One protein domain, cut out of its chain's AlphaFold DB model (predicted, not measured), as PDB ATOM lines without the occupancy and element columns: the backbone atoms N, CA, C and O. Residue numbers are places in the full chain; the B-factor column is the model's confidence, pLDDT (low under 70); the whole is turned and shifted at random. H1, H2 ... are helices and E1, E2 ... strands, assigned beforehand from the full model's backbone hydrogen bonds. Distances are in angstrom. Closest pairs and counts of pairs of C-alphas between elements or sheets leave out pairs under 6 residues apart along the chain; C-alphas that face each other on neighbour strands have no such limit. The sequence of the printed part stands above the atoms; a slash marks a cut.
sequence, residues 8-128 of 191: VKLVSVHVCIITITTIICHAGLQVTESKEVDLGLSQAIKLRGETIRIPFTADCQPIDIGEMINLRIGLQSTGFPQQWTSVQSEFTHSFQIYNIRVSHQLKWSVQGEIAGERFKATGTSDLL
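Overview. This is residues 8 to 128 of the 191 residues of an uncharacterized protein of Fusarium oxysporum f. sp. lycopersici (strain 4287 / CBS 123668 / FGSC 9935 / NRRL 34936) (UniProt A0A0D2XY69). A long, twisted ribbon of a sheet makes the length of the domain, with E1 and E4 side by side along nearly all of it, E2 beside part of E1, and E3 and E5 beside different parts of E4. The short helix H1 packs beside E1, and two long stretches with no named element, residues 49 to 64 and 69 to 94, loop out from the sheet with the small helix H2 between them. The printed part has 121 residues with two named helices and five named strands; along the chain, E1 and E2 come first, then H1 and H2, then E3, E4 and E5; the sheet is branched, its neighbour pairs E1 and E2, E1 and E4, E3 and E4, and E4 and E5 each antiparallel, and the class is mostly strand. The whole is loose, with a radius of gyration of the C-alphas of 17.8 A, and elongated, spanning 56 by 32 by 24 A.

Along the chain. E1, residues 8 to 24, starts with C-alpha 8 at (126.955, 148.851, 96.790), bends by 63 degrees at residue 11 and is 45.6 A long from first to last C-alpha. E4, residues 100 to 114, is 45.2 A long. E5, residues 117 to 127, is 32.0 A long and ends with C-alpha 127 at (125.014, 162.877, 120.376). E2 is residues 30 to 38, 26.2 A, and E3 is residues 95 to 97. H1 is residues 41 to 48, 10.6 A, with C-alpha 41 at (118.201, 162.243, 104.266), and H2 is residues 65 to 68.

Arrangement. E1 and E4 are antiparallel at 166 degrees, with N 14 and O 109 2.8 A apart, within hydrogen-bond range. On the other side of E1 from E4, E2 forms a hairpin with E1, with N 19 and O 35 at 2.8 A. E3, E4 and E5 form a meander, each strand the antiparallel neighbour of the one before. Both E3, beside residues 100 to 102, and E5, beside residues 104 to 114, lie on the other side of E4 from E1; N 97 and O 100 are 2.9 A apart, and N 110 and O 121 are 2.8 A apart. H1 is on the sheet at a height of 5.7 A, over none of the strands; its closest C-alphas to E1 are those of Val 13 and Ser 42, 5.4 A apart. H2 is not on the sheet, and H1 and H2 are near each other, with 8 pairs of C-alphas within 10 A. In H1 every O i to N i+4 pair is within hydrogen-bond range; H2 is too short for such a pair.

Size, cuts and confidence. The two C-alphas farthest apart, those of His 26 and Thr 57, are 56.8 A apart. The printed part has no cut. The links H1 to H2, 16 residues, and H2 to E3, 26 residues, are long; residues 53 to 54 pair antiparallel with residues 8 to 9 of E1. The mean pLDDT of the printed part is 81.2, and residues 49, 58, 60 and 73 to 90 are under 70.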
ATOM      1  N   VAL A   8     128.117 148.827  95.904       81.88
ATOM      2  CA  VAL A   8     126.955 148.851  96.790       81.88
ATOM      3  C   VAL A   8     126.008 149.949  96.360       81.88
ATOM      4  O   VAL A   8     126.362 151.127  96.383       81.88
ATOM      5  N   LYS A   9     124.781 149.576  96.013       85.12
ATOM      6  CA  LYS A   9     123.701 150.514  95.726       85.12
ATOM      7  C   LYS A   9     122.986 150.887  97.019       85.12
ATOM      8  O   LYS A   9     122.335 150.040  97.624       85.12
ATOM      9  N   LEU A  10     123.043 152.152  97.424       84.25
ATOM     10  CA  LEU A  10     122.213 152.634  98.533       84.25
ATOM     11  C   LEU A  10     120.773 152.851  98.059       84.25
ATOM     12  O   LEU A  10     120.531 153.510  97.048       84.25
ATOM     13  N   VAL A  11     119.815 152.293  98.796       82.25
ATOM     14  CA  VAL A  11     118.378 152.368  98.493       82.25
ATOM     15  C   VAL A  11     117.689 153.370  99.413       82.25
ATOM     16  O   VAL A  11     116.880 154.175  98.954       82.25
ATOM     17  N   SER A  12     118.013 153.339 100.706       84.25
ATOM     18  CA  SER A  12     117.523 154.320 101.669       84.25
ATOM     19  C   SER A  12     118.518 154.546 102.798       84.25
ATOM     20  O   SER A  12     119.235 153.639 103.226       84.25
ATOM     21  N   VAL A  13     118.552 155.783 103.283       86.44
ATOM     22  CA  VAL A  13     119.325 156.191 104.454       86.44
ATOM     23  C   VAL A  13     118.405 157.025 105.330       86.44
ATOM     24  O   VAL A  13     117.855 158.035 104.888       86.44
ATOM     25  N   HIS A  14     118.220 156.579 106.562       88.25
ATOM     26  CA  HIS A  14     117.457 157.278 107.583       88.25
ATOM     27  C   HIS A  14     118.394 157.630 108.722       88.25
ATOM     28  O   HIS A  14     119.142 156.769 109.192       88.25
ATOM     29  N   VAL A  15     118.345 158.882 109.154       88.62
ATOM     30  CA  VAL A  15     119.094 159.361 110.309       88.62
ATOM     31  C   VAL A  15     118.148 160.217 111.124       88.62
ATOM     32  O   VAL A  15     117.593 161.187 110.616       88.62
ATOM     33  N   CYS A  16     117.973 159.843 112.381       89.81
ATOM     34  CA  CYS A  16     117.103 160.516 113.322       89.81
ATOM     35  C   CYS A  16     117.908 160.975 114.532       89.81
ATOM     36  O   CYS A  16     118.781 160.256 115.024       89.81
ATOM     37  N   ILE A  17     117.560 162.145 115.050       90.44
ATOM     38  CA  ILE A  17     117.995 162.599 116.366       90.44
ATOM     39  C   ILE A  17     116.891 162.258 117.363       90.44
ATOM     40  O   ILE A  17     115.740 162.655 117.195       90.44
ATOM     41  N   ILE A  18     117.240 161.517 118.406       92.81
ATOM     42  CA  ILE A  18     116.357 161.200 119.523       92.81
ATOM     43  C   ILE A  18     116.750 162.101 120.682       92.81
ATOM     44  O   ILE A  18     117.866 162.008 121.183       92.81
ATOM     45  N   THR A  19     115.832 162.958 121.114       93.06
ATOM     46  CA  THR A  19     115.946 163.721 122.360       93.06
ATOM     47  C   THR A  19     115.360 162.885 123.482       93.06
ATOM     48  O   THR A  19     114.221 162.442 123.367       93.06
ATOM     49  N   ILE A  20     116.117 162.670 124.551       94.81
ATOM     50  CA  ILE A  20     115.716 161.888 125.718       94.81
ATOM     51  C   ILE A  20     115.709 162.820 126.925       94.81
ATOM     52  O   ILE A  20     116.762 163.317 127.332       94.81
ATOM     53  N   THR A  21     114.528 163.020 127.504       94.75
ATOM     54  CA  THR A  21     114.322 163.793 128.728       94.75
ATOM     55  C   THR A  21     114.041 162.835 129.874       94.75
ATOM     56  O   THR A  21     113.032 162.134 129.875       94.75
ATOM     57  N   THR A  22     114.918 162.819 130.870       95.25
ATOM     58  CA  THR A  22     114.766 162.024 132.089       95.25
ATOM     59  C   THR A  22     114.515 162.948 133.274       95.25
ATOM     60  O   THR A  22     115.337 163.814 133.572       95.25
ATOM     61  N   ILE A  23     113.398 162.742 133.969       93.38
ATOM     62  CA  ILE A  23     113.025 163.422 135.210       93.38
ATOM     63  C   ILE A  23     113.188 162.433 136.364       93.38
ATOM     64  O   ILE A  23     112.540 161.390 136.408       93.38
ATOM     65  N   ILE A  24     114.047 162.770 137.315       90.44
ATOM     66  CA  ILE A  24     114.255 162.048 138.564       90.44
ATOM     67  C   ILE A  24     113.246 162.602 139.580       90.44
ATOM     68  O   ILE A  24     113.250 163.782 139.928       90.44
ATOM     69  N   CYS A  25     112.334 161.761 140.038       87.06
ATOM     70  CA  CYS A  25     111.332 162.092 141.037       87.06
ATOM     71  C   CYS A  25     111.844 161.791 142.455       87.06
ATOM     72  O   CYS A  25     112.869 161.133 142.663       87.06
ATOM     73  N   HIS A  26     111.096 162.263 143.455       79.50
ATOM     74  CA  HIS A  26     111.348 161.929 144.854       79.50
ATOM     75  C   HIS A  26     111.377 160.398 145.047       79.50
ATOM     76  O   HIS A  26     110.575 159.686 144.446       79.50
ATOM     77  N   ALA A  27     112.304 159.904 145.874       80.06
ATOM     78  CA  ALA A  27     112.620 158.480 146.069       80.06
ATOM     79  C   ALA A  27     113.332 157.762 144.897       80.06
ATOM     80  O   ALA A  27     113.394 156.535 144.877       80.06
ATOM     81  N   GLY A  28     113.919 158.499 143.944       77.38
ATOM     82  CA  GLY A  28     114.796 157.928 142.910       77.38
ATOM     83  C   GLY A  28     114.070 157.288 141.722       77.38
ATOM     84  O   GLY A  28     114.722 156.733 140.839       77.38
ATOM     85  N   LEU A  29     112.738 157.387 141.672       87.12
ATOM     86  CA  LEU A  29     111.939 157.010 140.505       87.12
ATOM     87  C   LEU A  29     112.339 157.882 139.304       87.12
ATOM     88  O   LEU A  29     112.510 159.087 139.458       87.12
ATOM     89  N   GLN A  30     112.477 157.298 138.115       89.50
ATOM     90  CA  GLN A  30     112.819 158.032 136.893       89.50
ATOM     91  C   GLN A  30     111.683 157.944 135.877       89.50
ATOM     92  O   GLN A  30     111.220 156.853 135.550       89.50
ATOM     93  N   VAL A  31     111.264 159.093 135.353       91.81
ATOM     94  CA  VAL A  31     110.342 159.209 134.221       91.81
ATOM     95  C   VAL A  31     111.163 159.604 133.004       91.81
ATOM     96  O   VAL A  31     111.876 160.602 133.052       91.81
ATOM     97  N   THR A  32     111.100 158.819 131.931       93.56
ATOM     98  CA  THR A  32     111.835 159.101 130.690       93.56
ATOM     99  C   THR A  32     110.862 159.283 129.538       93.56
ATOM    100  O   THR A  32     110.010 158.430 129.307       93.56
ATOM    101  N   GLU A  33     111.019 160.380 128.810       93.69
ATOM    102  CA  GLU A  33     110.306 160.683 127.574       93.69
ATOM    103  C   GLU A  33     111.316 160.819 126.431       93.69
ATOM    104  O   GLU A  33     112.428 161.313 126.630       93.69
ATOM    105  N   SER A  34     110.935 160.383 125.230       91.94
ATOM    106  CA  SER A  34     111.772 160.509 124.042       91.94
ATOM    107  C   SER A  34     111.017 161.128 122.872       91.94
ATOM    108  O   SER A  34     109.918 160.680 122.544       91.94
ATOM    109  N   LYS A  35     111.649 162.082 122.190       90.00
ATOM    110  CA  LYS A  35     111.172 162.678 120.939       90.00
ATOM    111  C   LYS A  35     112.156 162.349 119.821       90.00
ATOM    112  O   LYS A  35     113.314 162.747 119.886       90.00
ATOM    113  N   GLU A  36     111.697 161.632 118.802       89.50
ATOM    114  CA  GLU A  36     112.490 161.310 117.611       89.50
ATOM    115  C   GLU A  36     112.215 162.337 116.512       89.50
ATOM    116  O   GLU A  36     111.060 162.685 116.261       89.50
ATOM    117  N   VAL A  37     113.272 162.810 115.852       85.12
ATOM    118  CA  VAL A  37     113.140 163.678 114.687       85.12
ATOM    119  C   VAL A  37     114.049 163.233 113.551       85.12
ATOM    120  O   VAL A  37     115.260 163.113 113.724       85.12
ATOM    121  N   ASP A  38     113.448 162.972 112.391       84.81
ATOM    122  CA  ASP A  38     114.147 162.559 111.170       84.81
ATOM    123  C   ASP A  38     114.839 163.772 110.531       84.81
ATOM    124  O   ASP A  38     114.248 164.843 110.392       84.81
ATOM    125  N   LEU A  39     116.096 163.601 110.130       81.00
ATOM    126  CA  LEU A  39     116.870 164.608 109.402       81.00
ATOM    127  C   LEU A  39     116.534 164.641 107.900       81.00
ATOM    128  O   LEU A  39     117.055 165.484 107.177       81.00
ATOM    129  N   GLY A  40     115.699 163.707 107.435       78.31
ATOM    130  CA  GLY A  40     115.101 163.616 106.105       78.31
ATOM    131  C   GLY A  40     116.087 163.341 104.960       78.31
ATOM    132  O   GLY A  40     115.804 163.603 103.787       78.31
ATOM    133  N   LEU A  41     117.213 162.682 105.264       81.12
ATOM    134  CA  LEU A  41     118.201 162.243 104.266       81.12
ATOM    135  C   LEU A  41     117.578 161.407 103.144       81.12
ATOM    136  O   LEU A  41     117.961 161.542 101.985       81.12
ATOM    137  N   SER A  42     116.588 160.565 103.449       79.19
ATOM    138  CA  SER A  42     115.899 159.778 102.421       79.19
ATOM    139  C   SER A  42     115.186 160.643 101.384       79.19
ATOM    140  O   SER A  42     115.101 160.249 100.222       79.19
ATOM    141  N   GLN A  43     114.681 161.816 101.771       76.94
ATOM    142  CA  GLN A  43     114.088 162.757 100.827       76.94
ATOM    143  C   GLN A  43     115.175 163.455 100.004       76.94
ATOM    144  O   GLN A  43     115.038 163.515  98.784       76.94
ATOM    145  N   ALA A  44     116.278 163.882 100.625       77.44
ATOM    146  CA  ALA A  44     117.411 164.480  99.912       77.44
ATOM    147  C   ALA A  44     118.020 163.532  98.865       77.44
ATOM    148  O   ALA A  44     118.224 163.915  97.715       77.44
ATOM    149  N   ILE A  45     118.235 162.266  99.232       78.50
ATOM    150  CA  ILE A  45     118.763 161.242  98.320       78.50
ATOM    151  C   ILE A  45     117.803 161.018  97.144       78.50
ATOM    152  O   ILE A  45     118.246 160.922  96.001       78.50
ATOM    153  N   LYS A  46     116.486 160.972  97.397       77.25
ATOM    154  CA  LYS A  46     115.478 160.848  96.331       77.25
ATOM    155  C   LYS A  46     115.462 162.060  95.403       77.25
ATOM    156  O   LYS A  46     115.388 161.872  94.194       77.25
ATOM    157  N   LEU A  47     115.539 163.276  95.949       73.50
ATOM    158  CA  LEU A  47     115.551 164.521  95.173       73.50
ATOM    159  C   LEU A  47     116.773 164.624  94.259       73.50
ATOM    160  O   LEU A  47     116.658 165.135  93.150       73.50
ATOM    161  N   ARG A  48     117.919 164.087  94.689       76.00
ATOM    162  CA  ARG A  48     119.116 163.999  93.848       76.00
ATOM    163  C   ARG A  48     118.904 163.109  92.616       76.00
ATOM    164  O   ARG A  48     119.556 163.325  91.604       76.00
ATOM    165  N   GLY A  49     118.033 162.099  92.684       69.31
ATOM    166  CA  GLY A  49     117.690 161.221  91.553       69.31
ATOM    167  C   GLY A  49     118.806 160.279  91.077       69.31
ATOM    168  O   GLY A  49     118.561 159.397  90.255       69.31
ATOM    169  N   GLU A  50     120.022 160.413  91.607       72.00
ATOM    170  CA  GLU A  50     121.181 159.606  91.235       72.00
ATOM    171  C   GLU A  50     121.383 158.426  92.187       72.00
ATOM    172  O   GLU A  50     121.371 158.561  93.413       72.00
ATOM    173  N   THR A  51     121.641 157.250  91.614       74.88
ATOM    174  CA  THR A  51     121.987 156.060  92.396       74.88
ATOM    175  C   THR A  51     123.363 156.245  93.039       74.88
ATOM    176  O   THR A  51     124.357 156.379  92.327       74.88
ATOM    177  N   ILE A  52     123.443 156.217  94.374       77.94
ATOM    178  CA  ILE A  52     124.727 156.236  95.089       77.94
ATOM    179  C   ILE A  52     125.337 154.835  95.014       77.94
ATOM    180  O   ILE A  52     124.732 153.871  95.493       77.94
ATOM    181  N   ARG A  53     126.521 154.740  94.403       78.75
ATOM    182  CA  ARG A  53     127.326 153.520  94.338       78.75
ATOM    183  C   ARG A  53     128.569 153.687  95.197       78.75
ATOM    184  O   ARG A  53     129.327 154.625  94.975       78.75
ATOM    185  N   ILE A  54     128.758 152.793  96.161       79.06
ATOM    186  CA  ILE A  54     129.970 152.749  96.984       79.06
ATOM    187  C   ILE A  54     130.914 151.710  96.368       79.06
ATOM    188  O   ILE A  54     130.556 150.527  96.369       79.06
ATOM    189  N   PRO A  55     132.073 152.115  95.822       74.00
ATOM    190  CA  PRO A  55     133.039 151.176  95.279       74.00
ATOM    191  C   PRO A  55     133.753 150.459  96.429       74.00
ATOM    192  O   PRO A  55     134.248 151.095  97.351       74.00
ATOM    193  N   PHE A  56     133.844 149.132  96.385       71.31
ATOM    194  CA  PHE A  56     134.622 148.360  97.361       71.31
ATOM    195  C   PHE A  56     136.035 148.087  96.834       71.31
ATOM    196  O   PHE A  56     136.333 146.994  96.361       71.31
ATOM    197  N   THR A  57     136.916 149.085  96.894       72.12
ATOM    198  CA  THR A  57     138.354 148.914  96.616       72.12
ATOM    199  C   THR A  57     139.163 148.883  97.916       72.12
ATOM    200  O   THR A  57     138.729 149.417  98.934       72.12
ATOM    201  N   ALA A  58     140.341 148.246  97.900       67.94
ATOM    202  CA  ALA A  58     141.205 148.132  99.085       67.94
ATOM    203  C   ALA A  58     141.641 149.500  99.653       67.94
ATOM    204  O   ALA A  58     141.850 149.620 100.855       67.94
ATOM    205  N   ASP A  59     141.696 150.523  98.795       73.69
ATOM    206  CA  ASP A  59     142.085 151.896  99.132       73.69
ATOM    207  C   ASP A  59     140.880 152.854  99.196       73.69
ATOM    208  O   ASP A  59     141.040 154.073  99.082       73.69
ATOM    209  N   CYS A  60     139.651 152.328  99.303       68.25
ATOM    210  CA  CYS A  60     138.458 153.162  99.229       68.25
ATOM    211  C   CYS A  60     138.393 154.133 100.409       68.25
ATOM    212  O   CYS A  60     138.307 153.732 101.571       68.25
ATOM    213  N   GLN A  61     138.375 155.426 100.092       75.56
ATOM    214  CA  GLN A  61     138.056 156.456 101.068       75.56
ATOM    215  C   GLN A  61     136.575 156.348 101.458       75.56
ATOM    216  O   GLN A  61     135.741 156.024 100.603       75.56
ATOM    217  N   PRO A  62     136.222 156.611 102.727       76.38
ATOM    218  CA  PRO A  62     134.829 156.726 103.130       76.38
ATOM    219  C   PRO A  62     134.107 157.756 102.257       76.38
ATOM    220  O   PRO A  62     134.610 158.856 102.039       76.38
ATOM    221  N   ILE A  63     132.925 157.399 101.757       79.94
ATOM    222  CA  ILE A  63     132.084 158.338 101.014       79.94
ATOM    223  C   ILE A  63     131.367 159.246 102.007       79.94
ATOM    224  O   ILE A  63     130.619 158.764 102.863       79.94
ATOM    225  N   ASP A  64     131.538 160.556 101.845       83.38
ATOM    226  CA  ASP A  64     130.757 161.544 102.581       83.38
ATOM    227  C   ASP A  64     129.384 161.738 101.919       83.38
ATOM    228  O   ASP A  64     129.189 162.532 100.997       83.38
ATOM    229  N   ILE A  65     128.401 160.975 102.397       79.12
ATOM    230  CA  ILE A  65     127.008 161.094 101.946       79.12
ATOM    231  C   ILE A  65     126.444 162.481 102.287       79.12
ATOM    232  O   ILE A  65     125.593 162.980 101.552       79.12
ATOM    233  N   GLY A  66     126.906 163.100 103.378       79.38
ATOM    234  CA  GLY A  66     126.479 164.427 103.805       79.38
ATOM    235  C   GLY A  66     126.870 165.490 102.785       79.38
ATOM    236  O   GLY A  66     126.011 166.258 102.355       79.38
ATOM    237  N   GLU A  67     128.120 165.480 102.329       83.69
ATOM    238  CA  GLU A  67     128.580 166.358 101.247       83.69
ATOM    239  C   GLU A  67     127.805 166.093  99.948       83.69
ATOM    240  O   GLU A  67     127.286 167.025  99.332       83.69
ATOM    241  N   MET A  68     127.633 164.818  99.574       78.50
ATOM    242  CA  MET A  68     126.937 164.430  98.339       78.50
ATOM    243  C   MET A  68     125.492 164.935  98.248       78.50
ATOM    244  O   MET A  68     125.000 165.187  97.147       78.50
ATOM    245  N   ILE A  69     124.793 165.035  99.380       75.94
ATOM    246  CA  ILE A  69     123.408 165.527  99.435       75.94
ATOM    247  C   ILE A  69     123.319 166.979  99.923       75.94
ATOM    248  O   ILE A  69     122.212 167.476 100.122       75.94
ATOM    249  N   ASN A  70     124.465 167.652 100.110       75.75
ATOM    250  CA  ASN A  70     124.587 168.967 100.744       75.75
ATOM    251  C   ASN A  70     123.761 169.043 102.039       75.75
ATOM    252  O   ASN A  70     122.963 169.962 102.222       75.75
ATOM    253  N   LEU A  71     123.904 168.042 102.913       74.50
ATOM    254  CA  LEU A  71     123.120 167.922 104.135       74.50
ATOM    255  C   LEU A  71     123.394 169.121 105.040       74.50
ATOM    256  O   LEU A  71     124.476 169.264 105.609       74.50
ATOM    257  N   ARG A  72     122.376 169.960 105.219       73.19
ATOM    258  CA  ARG A  72     122.395 171.045 106.193       73.19
ATOM    259  C   ARG A  72     121.179 170.935 107.094       73.19
ATOM    260  O   ARG A  72     120.040 170.891 106.631       73.19
ATOM    261  N   ILE A  73     121.441 170.864 108.393       69.81
ATOM    262  CA  ILE A  73     120.407 170.835 109.425       69.81
ATOM    263  C   ILE A  73     119.731 172.214 109.447       69.81
ATOM    264  O   ILE A  73     120.419 173.231 109.417       69.81
ATOM    265  N   GLY A  74     118.397 172.245 109.451       59.94
ATOM    266  CA  GLY A  74     117.611 173.486 109.488       59.94
ATOM    267  C   GLY A  74     117.327 174.139 108.128       59.94
ATOM    268  O   GLY A  74     116.466 175.010 108.047       59.94
ATOM    269  N   LEU A  75     117.964 173.701 107.036       61.59
ATOM    270  CA  LEU A  75     117.644 174.178 105.685       61.59
ATOM    271  C   LEU A  75     116.627 173.240 105.018       61.59
ATOM    272  O   LEU A  75     116.902 172.075 104.731       61.59
ATOM    273  N   GLN A  76     115.430 173.765 104.745       60.50
ATOM    274  CA  GLN A  76     114.316 172.998 104.166       60.50
ATOM    275  C   GLN A  76     114.642 172.401 102.785       60.50
ATOM    276  O   GLN A  76     114.068 171.390 102.388       60.50
ATOM    277  N   SER A  77     115.573 173.006 102.042       58.38
ATOM    278  CA  SER A  77     115.965 172.570 100.698       58.38
ATOM    279  C   SER A  77     116.973 171.416 100.675       58.38
ATOM    280  O   SER A  77     117.177 170.821  99.621       58.38
ATOM    281  N   THR A  78     117.594 171.075 101.810       58.72
ATOM    282  CA  THR A  78     118.722 170.125 101.884       58.72
ATOM    283  C   THR A  78     118.367 168.784 102.523       58.72
ATOM    284  O   THR A  78     119.247 168.039 102.947       58.72
ATOM    285  N   GLY A  79     117.073 168.460 102.599       53.97
ATOM    286  CA  GLY A  79     116.585 167.197 103.153       53.97
ATOM    287  C   GLY A  79     115.864 167.311 104.482       53.97
ATOM    288  O   GLY A  79     115.307 166.321 104.920       53.97
ATOM    289  N   PHE A  80     115.821 168.478 105.112       62.91
ATOM    290  CA  PHE A  80     115.127 168.632 106.386       62.91
ATOM    291  C   PHE A  80     113.596 168.540 106.199       62.91
ATOM    292  O   PHE A  80     113.085 169.061 105.202       62.91
ATOM    293  N   PRO A  81     112.835 167.898 107.111       58.03
ATOM    294  CA  PRO A  81     111.392 167.753 106.951       58.03
ATOM    295  C   PRO A  81     110.700 169.110 106.778       58.03
ATOM    296  O   PRO A  81     110.852 170.017 107.593       58.03
ATOM    297  N   GLN A  82     109.867 169.216 105.742       54.34
ATOM    298  CA  GLN A  82     109.169 170.444 105.333       54.34
ATOM    299  C   GLN A  82     108.202 171.008 106.400       54.34
ATOM    300  O   GLN A  82     107.721 172.128 106.271       54.34
ATOM    301  N   GLN A  83     107.900 170.232 107.447       53.75
ATOM    302  CA  GLN A  83     106.943 170.568 108.512       53.75
ATOM    303  C   GLN A  83     107.605 171.081 109.797       53.75
ATOM    304  O   GLN A  83     106.911 171.316 110.790       53.75
ATOM    305  N   TRP A  84     108.927 171.265 109.801       53.47
ATOM    306  CA  TRP A  84     109.625 171.867 110.929       53.47
ATOM    307  C   TRP A  84     109.315 173.367 110.978       53.47
ATOM    308  O   TRP A  84     109.992 174.205 110.389       53.47
ATOM    309  N   THR A  85     108.198 173.694 111.618       48.22
ATOM    310  CA  THR A  85     107.760 175.071 111.850       48.22
ATOM    311  C   THR A  85     108.739 175.781 112.786       48.22
ATOM    312  O   THR A  85     109.352 175.147 113.648       48.22
ATOM    313  N   SER A  86     108.872 177.101 112.645       47.34
ATOM    314  CA  SER A  86     109.780 177.952 113.436       47.34
ATOM    315  C   SER A  86     109.612 177.805 114.957       47.34
ATOM    316  O   SER A  86     110.557 178.008 115.707       47.34
ATOM    317  N   VAL A  87     108.446 177.359 115.429       45.69
ATOM    318  CA  VAL A  87     108.166 177.102 116.854       45.69
ATOM    319  C   VAL A  87     108.876 175.843 117.379       45.69
ATOM    320  O   VAL A  87     109.105 175.709 118.577       45.69
ATOM    321  N   GLN A  88     109.244 174.908 116.501       51.88
ATOM    322  CA  GLN A  88     109.984 173.688 116.845       51.88
ATOM    323  C   GLN A  88     111.482 173.794 116.520       51.88
ATOM    324  O   GLN A  88     112.194 172.814 116.720       51.88
ATOM    325  N   SER A  89     111.932 174.941 115.996       53.03
ATOM    326  CA  SER A  89     113.180 175.167 115.245       53.03
ATOM    327  C   SER A  89     114.470 174.688 115.911       53.03
ATOM    328  O   SER A  89     115.447 174.413 115.218       53.03
ATOM    329  N   GLU A  90     114.499 174.547 117.232       67.25
ATOM    330  CA  GLU A  90     115.743 174.296 117.945       67.25
ATOM    331  C   GLU A  90     115.717 172.954 118.665       67.25
ATOM    332  O   GLU A  90     114.798 172.621 119.418       67.25
ATOM    333  N   PHE A  91     116.761 172.160 118.425       74.38
ATOM    334  CA  PHE A  91     117.083 171.069 119.326       74.38
ATOM    335  C   PHE A  91     117.439 171.676 120.677       74.38
ATOM    336  O   PHE A  91     118.355 172.494 120.771       74.38
ATOM    337  N   THR A  92     116.744 171.251 121.728       84.75
ATOM    338  CA  THR A  92     117.159 171.550 123.096       84.75
ATOM    339  C   THR A  92     118.611 171.111 123.263       84.75
ATOM    340  O   THR A  92     118.956 169.990 122.904       84.75
ATOM    341  N   HIS A  93     119.492 171.954 123.798       90.25
ATOM    342  CA  HIS A  93     120.868 171.528 124.059       90.25
ATOM    343  C   HIS A  93     120.897 170.403 125.102       90.25
ATOM    344  O   HIS A  93     120.014 170.285 125.950       90.25
ATOM    345  N   SER A  94     121.937 169.576 125.083       92.44
ATOM    346  CA  SER A  94     122.161 168.588 126.136       92.44
ATOM    347  C   SER A  94     122.475 169.302 127.454       92.44
ATOM    348  O   SER A  94     123.366 170.152 127.516       92.44
ATOM    349  N   PHE A  95     121.769 168.959 128.531       93.31
ATOM    350  CA  PHE A  95     122.042 169.501 129.864       93.31
ATOM    351  C   PHE A  95     121.605 168.555 130.978       93.31
ATOM    352  O   PHE A  95     120.814 167.634 130.784       93.31
ATOM    353  N   GLN A  96     122.088 168.837 132.185       93.94
ATOM    354  CA  GLN A  96     121.587 168.234 133.409       93.94
ATOM    355  C   GLN A  96     121.472 169.315 134.485       93.94
ATOM    356  O   GLN A  96     122.444 170.014 134.762       93.94
ATOM    357  N   ILE A  97     120.287 169.464 135.072       92.00
ATOM    358  CA  ILE A  97     120.002 170.438 136.131       92.00
ATOM    359  C   ILE A  97     119.164 169.740 137.198       92.00
ATOM    360  O   ILE A  97     118.096 169.227 136.883       92.00
ATOM    361  N   TYR A  98     119.636 169.745 138.448       89.56
ATOM    362  CA  TYR A  98     119.008 169.081 139.598       89.56
ATOM    363  C   TYR A  98     118.568 167.644 139.280       89.56
ATOM    364  O   TYR A  98     119.370 166.713 139.323       89.56
ATOM    365  N   ASN A  99     117.293 167.490 138.945       91.69
ATOM    366  CA  ASN A  99     116.606 166.240 138.721       91.69
ATOM    367  C   ASN A  99     116.167 166.038 137.260       91.69
ATOM    368  O   ASN A  99     115.488 165.063 136.978       91.69
ATOM    369  N   ILE A 100     116.531 166.924 136.333       92.06
ATOM    370  CA  ILE A 100     116.211 166.811 134.906       92.06
ATOM    371  C   ILE A 100     117.504 166.609 134.116       92.06
ATOM    372  O   ILE A 100     118.467 167.363 134.273       92.06
ATOM    373  N   ARG A 101     117.519 165.608 133.236       94.31
ATOM    374  CA  ARG A 101     118.577 165.363 132.251       94.31
ATOM    375  C   ARG A 101     117.972 165.366 130.855       94.31
ATOM    376  O   ARG A 101     117.043 164.611 130.599       94.31
ATOM    377  N   VAL A 102     118.543 166.159 129.959       94.12
ATOM    378  CA  VAL A 102     118.264 166.119 128.522       94.12
ATOM    379  C   VAL A 102     119.519 165.629 127.810       94.12
ATOM    380  O   VAL A 102     120.595 166.212 127.948       94.12
ATOM    381  N   SER A 103     119.385 164.533 127.072       95.06
ATOM    382  CA  SER A 103     120.460 163.898 126.303       95.06
ATOM    383  C   SER A 103     119.977 163.553 124.900       95.06
ATOM    384  O   SER A 103     118.772 163.535 124.654       95.06
ATOM    385  N   HIS A 104     120.907 163.292 123.982       95.12
ATOM    386  CA  HIS A 104     120.569 163.020 122.592       95.12
ATOM    387  C   HIS A 104     121.269 161.770 122.078       95.12
ATOM    388  O   HIS A 104     122.382 161.442 122.489       95.12
ATOM    389  N   GLN A 105     120.616 161.097 121.139       95.56
ATOM    390  CA  GLN A 105     121.183 159.980 120.400       95.56
ATOM    391  C   GLN A 105     120.947 160.165 118.907       95.56
ATOM    392  O   GLN A 105     119.894 160.633 118.481       95.56
ATOM    393  N   LEU A 106     121.928 159.763 118.109       93.56
ATOM    394  CA  LEU A 106     121.817 159.643 116.668       93.56
ATOM    395  C   LEU A 106     121.470 158.195 116.327       93.56
ATOM    396  O   LEU A 106     122.300 157.299 116.464       93.56
ATOM    397  N   LYS A 107     120.250 157.959 115.862       95.06
ATOM    398  CA  LYS A 107     119.802 156.656 115.370       95.06
ATOM    399  C   LYS A 107     119.869 156.654 113.854       95.06
ATOM    400  O   LYS A 107     119.347 157.556 113.210       95.06
ATOM    401  N   TRP A 108     120.479 155.631 113.274       93.38
ATOM    402  CA  TRP A 108     120.628 155.528 111.826       93.38
ATOM    403  C   TRP A 108     120.222 154.150 111.308       93.38
ATOM    404  O   TRP A 108     120.336 153.131 111.992       93.38
ATOM    405  N   SER A 109     119.721 154.124 110.076       93.00
ATOM    406  CA  SER A 109     119.362 152.918 109.337       93.00
ATOM    407  C   SER A 109     119.723 153.101 107.871       93.00
ATOM    408  O   SER A 109     119.185 153.980 107.201       93.00
ATOM    409  N   VAL A 110     120.565 152.218 107.355       90.31
ATOM    410  CA  VAL A 110     120.976 152.169 105.954       90.31
ATOM    411  C   VAL A 110     120.430 150.892 105.333       90.31
ATOM    412  O   VAL A 110     120.589 149.806 105.889       90.31
ATOM    413  N   GLN A 111     119.778 151.015 104.184       90.88
ATOM    414  CA  GLN A 111     119.369 149.885 103.360       90.88
ATOM    415  C   GLN A 111     120.019 150.017 101.993       90.88
ATOM    416  O   GLN A 111     120.013 151.091 101.385       90.88
ATOM    417  N   GLY A 112     120.557 148.914 101.497       88.25
ATOM    418  CA  GLY A 112     121.203 148.880 100.201       88.25
ATOM    419  C   GLY A 112     121.091 147.523  99.534       88.25
ATOM    420  O   GLY A 112     120.459 146.599 100.047       88.25
ATOM    421  N   GLU A 113     121.702 147.433  98.366       89.00
ATOM    422  CA  GLU A 113     121.717 146.264  97.507       89.00
ATOM    423  C   GLU A 113     123.147 146.015  97.016       89.00
ATOM    424  O   GLU A 113     123.820 146.935  96.547       89.00
ATOM    425  N   ILE A 114     123.612 144.775  97.146       88.19
ATOM    426  CA  ILE A 114     124.931 144.297  96.717       88.19
ATOM    427  C   ILE A 114     124.683 143.014  95.939       88.19
ATOM    428  O   ILE A 114     124.008 142.128  96.442       88.19
ATOM    429  N   ALA A 115     125.179 142.900  94.708       85.44
ATOM    430  CA  ALA A 115     124.966 141.701  93.881       85.44
ATOM    431  C   ALA A 115     123.490 141.328  93.601       85.44
ATOM    432  O   ALA A 115     123.220 140.191  93.226       85.44
ATOM    433  N   GLY A 116     122.530 142.241  93.791       83.75
ATOM    434  CA  GLY A 116     121.096 141.917  93.755       83.75
ATOM    435  C   GLY A 116     120.516 141.464  95.101       83.75
ATOM    436  O   GLY A 116     119.298 141.335  95.237       83.75
ATOM    437  N   GLU A 117     121.354 141.272  96.120       88.81
ATOM    438  CA  GLU A 117     120.940 140.958  97.484       88.81
ATOM    439  C   GLU A 117     120.761 142.230  98.309       88.81
ATOM    440  O   GLU A 117     121.603 143.129  98.310       88.81
ATOM    441  N   ARG A 118     119.647 142.316  99.040       91.00
ATOM    442  CA  ARG A 118     119.355 143.462  99.906       91.00
ATOM    443  C   ARG A 118     119.954 143.261 101.286       91.00
ATOM    444  O   ARG A 118     119.787 142.203 101.885       91.00
ATOM    445  N   PHE A 119     120.537 144.319 101.833       90.81
ATOM    446  CA  PHE A 119     120.992 144.357 103.217       90.81
ATOM    447  C   PHE A 119     120.391 145.548 103.961       90.81
ATOM    448  O   PHE A 119     119.972 146.550 103.372       90.81
ATOM    449  N   LYS A 120     120.375 145.430 105.288       93.12
ATOM    450  CA  LYS A 120     119.991 146.498 106.205       93.12
ATOM    451  C   LYS A 120     120.992 146.552 107.349       93.12
ATOM    452  O   LYS A 120     121.231 145.544 108.006       93.12
ATOM    453  N   ALA A 121     121.531 147.735 107.596       91.38
ATOM    454  CA  ALA A 121     122.379 148.036 108.737       91.38
ATOM    455  C   ALA A 121     121.709 149.119 109.581       91.38
ATOM    456  O   ALA A 121     121.142 150.071 109.045       91.38
ATOM    457  N   THR A 122     121.753 148.978 110.899       95.94
ATOM    458  CA  THR A 122     121.186 149.954 111.835       95.94
ATOM    459  C   THR A 122     122.142 150.173 112.985       95.94
ATOM    460  O   THR A 122     122.821 149.235 113.399       95.94
ATOM    461  N   GLY A 123     122.131 151.369 113.555       94.62
ATOM    462  CA  GLY A 123     122.912 151.657 114.743       94.62
ATOM    463  C   GLY A 123     122.399 152.862 115.501       94.62
ATOM    464  O   GLY A 123     121.454 153.551 115.103       94.62
ATOM    465  N   THR A 124     123.017 153.080 116.650       95.56
ATOM    466  CA  THR A 124     122.750 154.219 117.518       95.56
ATOM    467  C   THR A 124     124.076 154.694 118.085       95.56
ATOM    468  O   THR A 124     124.914 153.873 118.453       95.56
ATOM    469  N   SER A 125     124.259 156.006 118.120       94.88
ATOM    470  CA  SER A 125     125.456 156.665 118.633       94.88
ATOM    471  C   SER A 125     125.043 157.802 119.559       94.88
ATOM    472  O   SER A 125     124.007 158.427 119.335       94.88
ATOM    473  N   ASP A 126     125.843 158.097 120.577       93.31
ATOM    474  CA  ASP A 126     125.574 159.243 121.446       93.31
ATOM    475  C   ASP A 126     125.795 160.559 120.693       93.31
ATOM    476  O   ASP A 126     126.703 160.681 119.866       93.31
ATOM    477  N   LEU A 127     124.951 161.552 120.980       92.38
ATOM    478  CA  LEU A 127     125.014 162.877 120.376       92.38
ATOM    479  C   LEU A 127     125.052 163.947 121.470       92.38
ATOM    480  O   LEU A 127     124.226 163.970 122.385       92.38
ATOM    481  N   LEU A 128     126.000 164.875 121.356       92.38
ATOM    482  CA  LEU A 128     126.077 166.048 122.218       92.38
ATOM    483  C   LEU A 128     125.581 167.273 121.449       92.38
ATOM    484  O   LEU A 128     126.248 167.739 120.530       92.38
TER     485      LEU A 128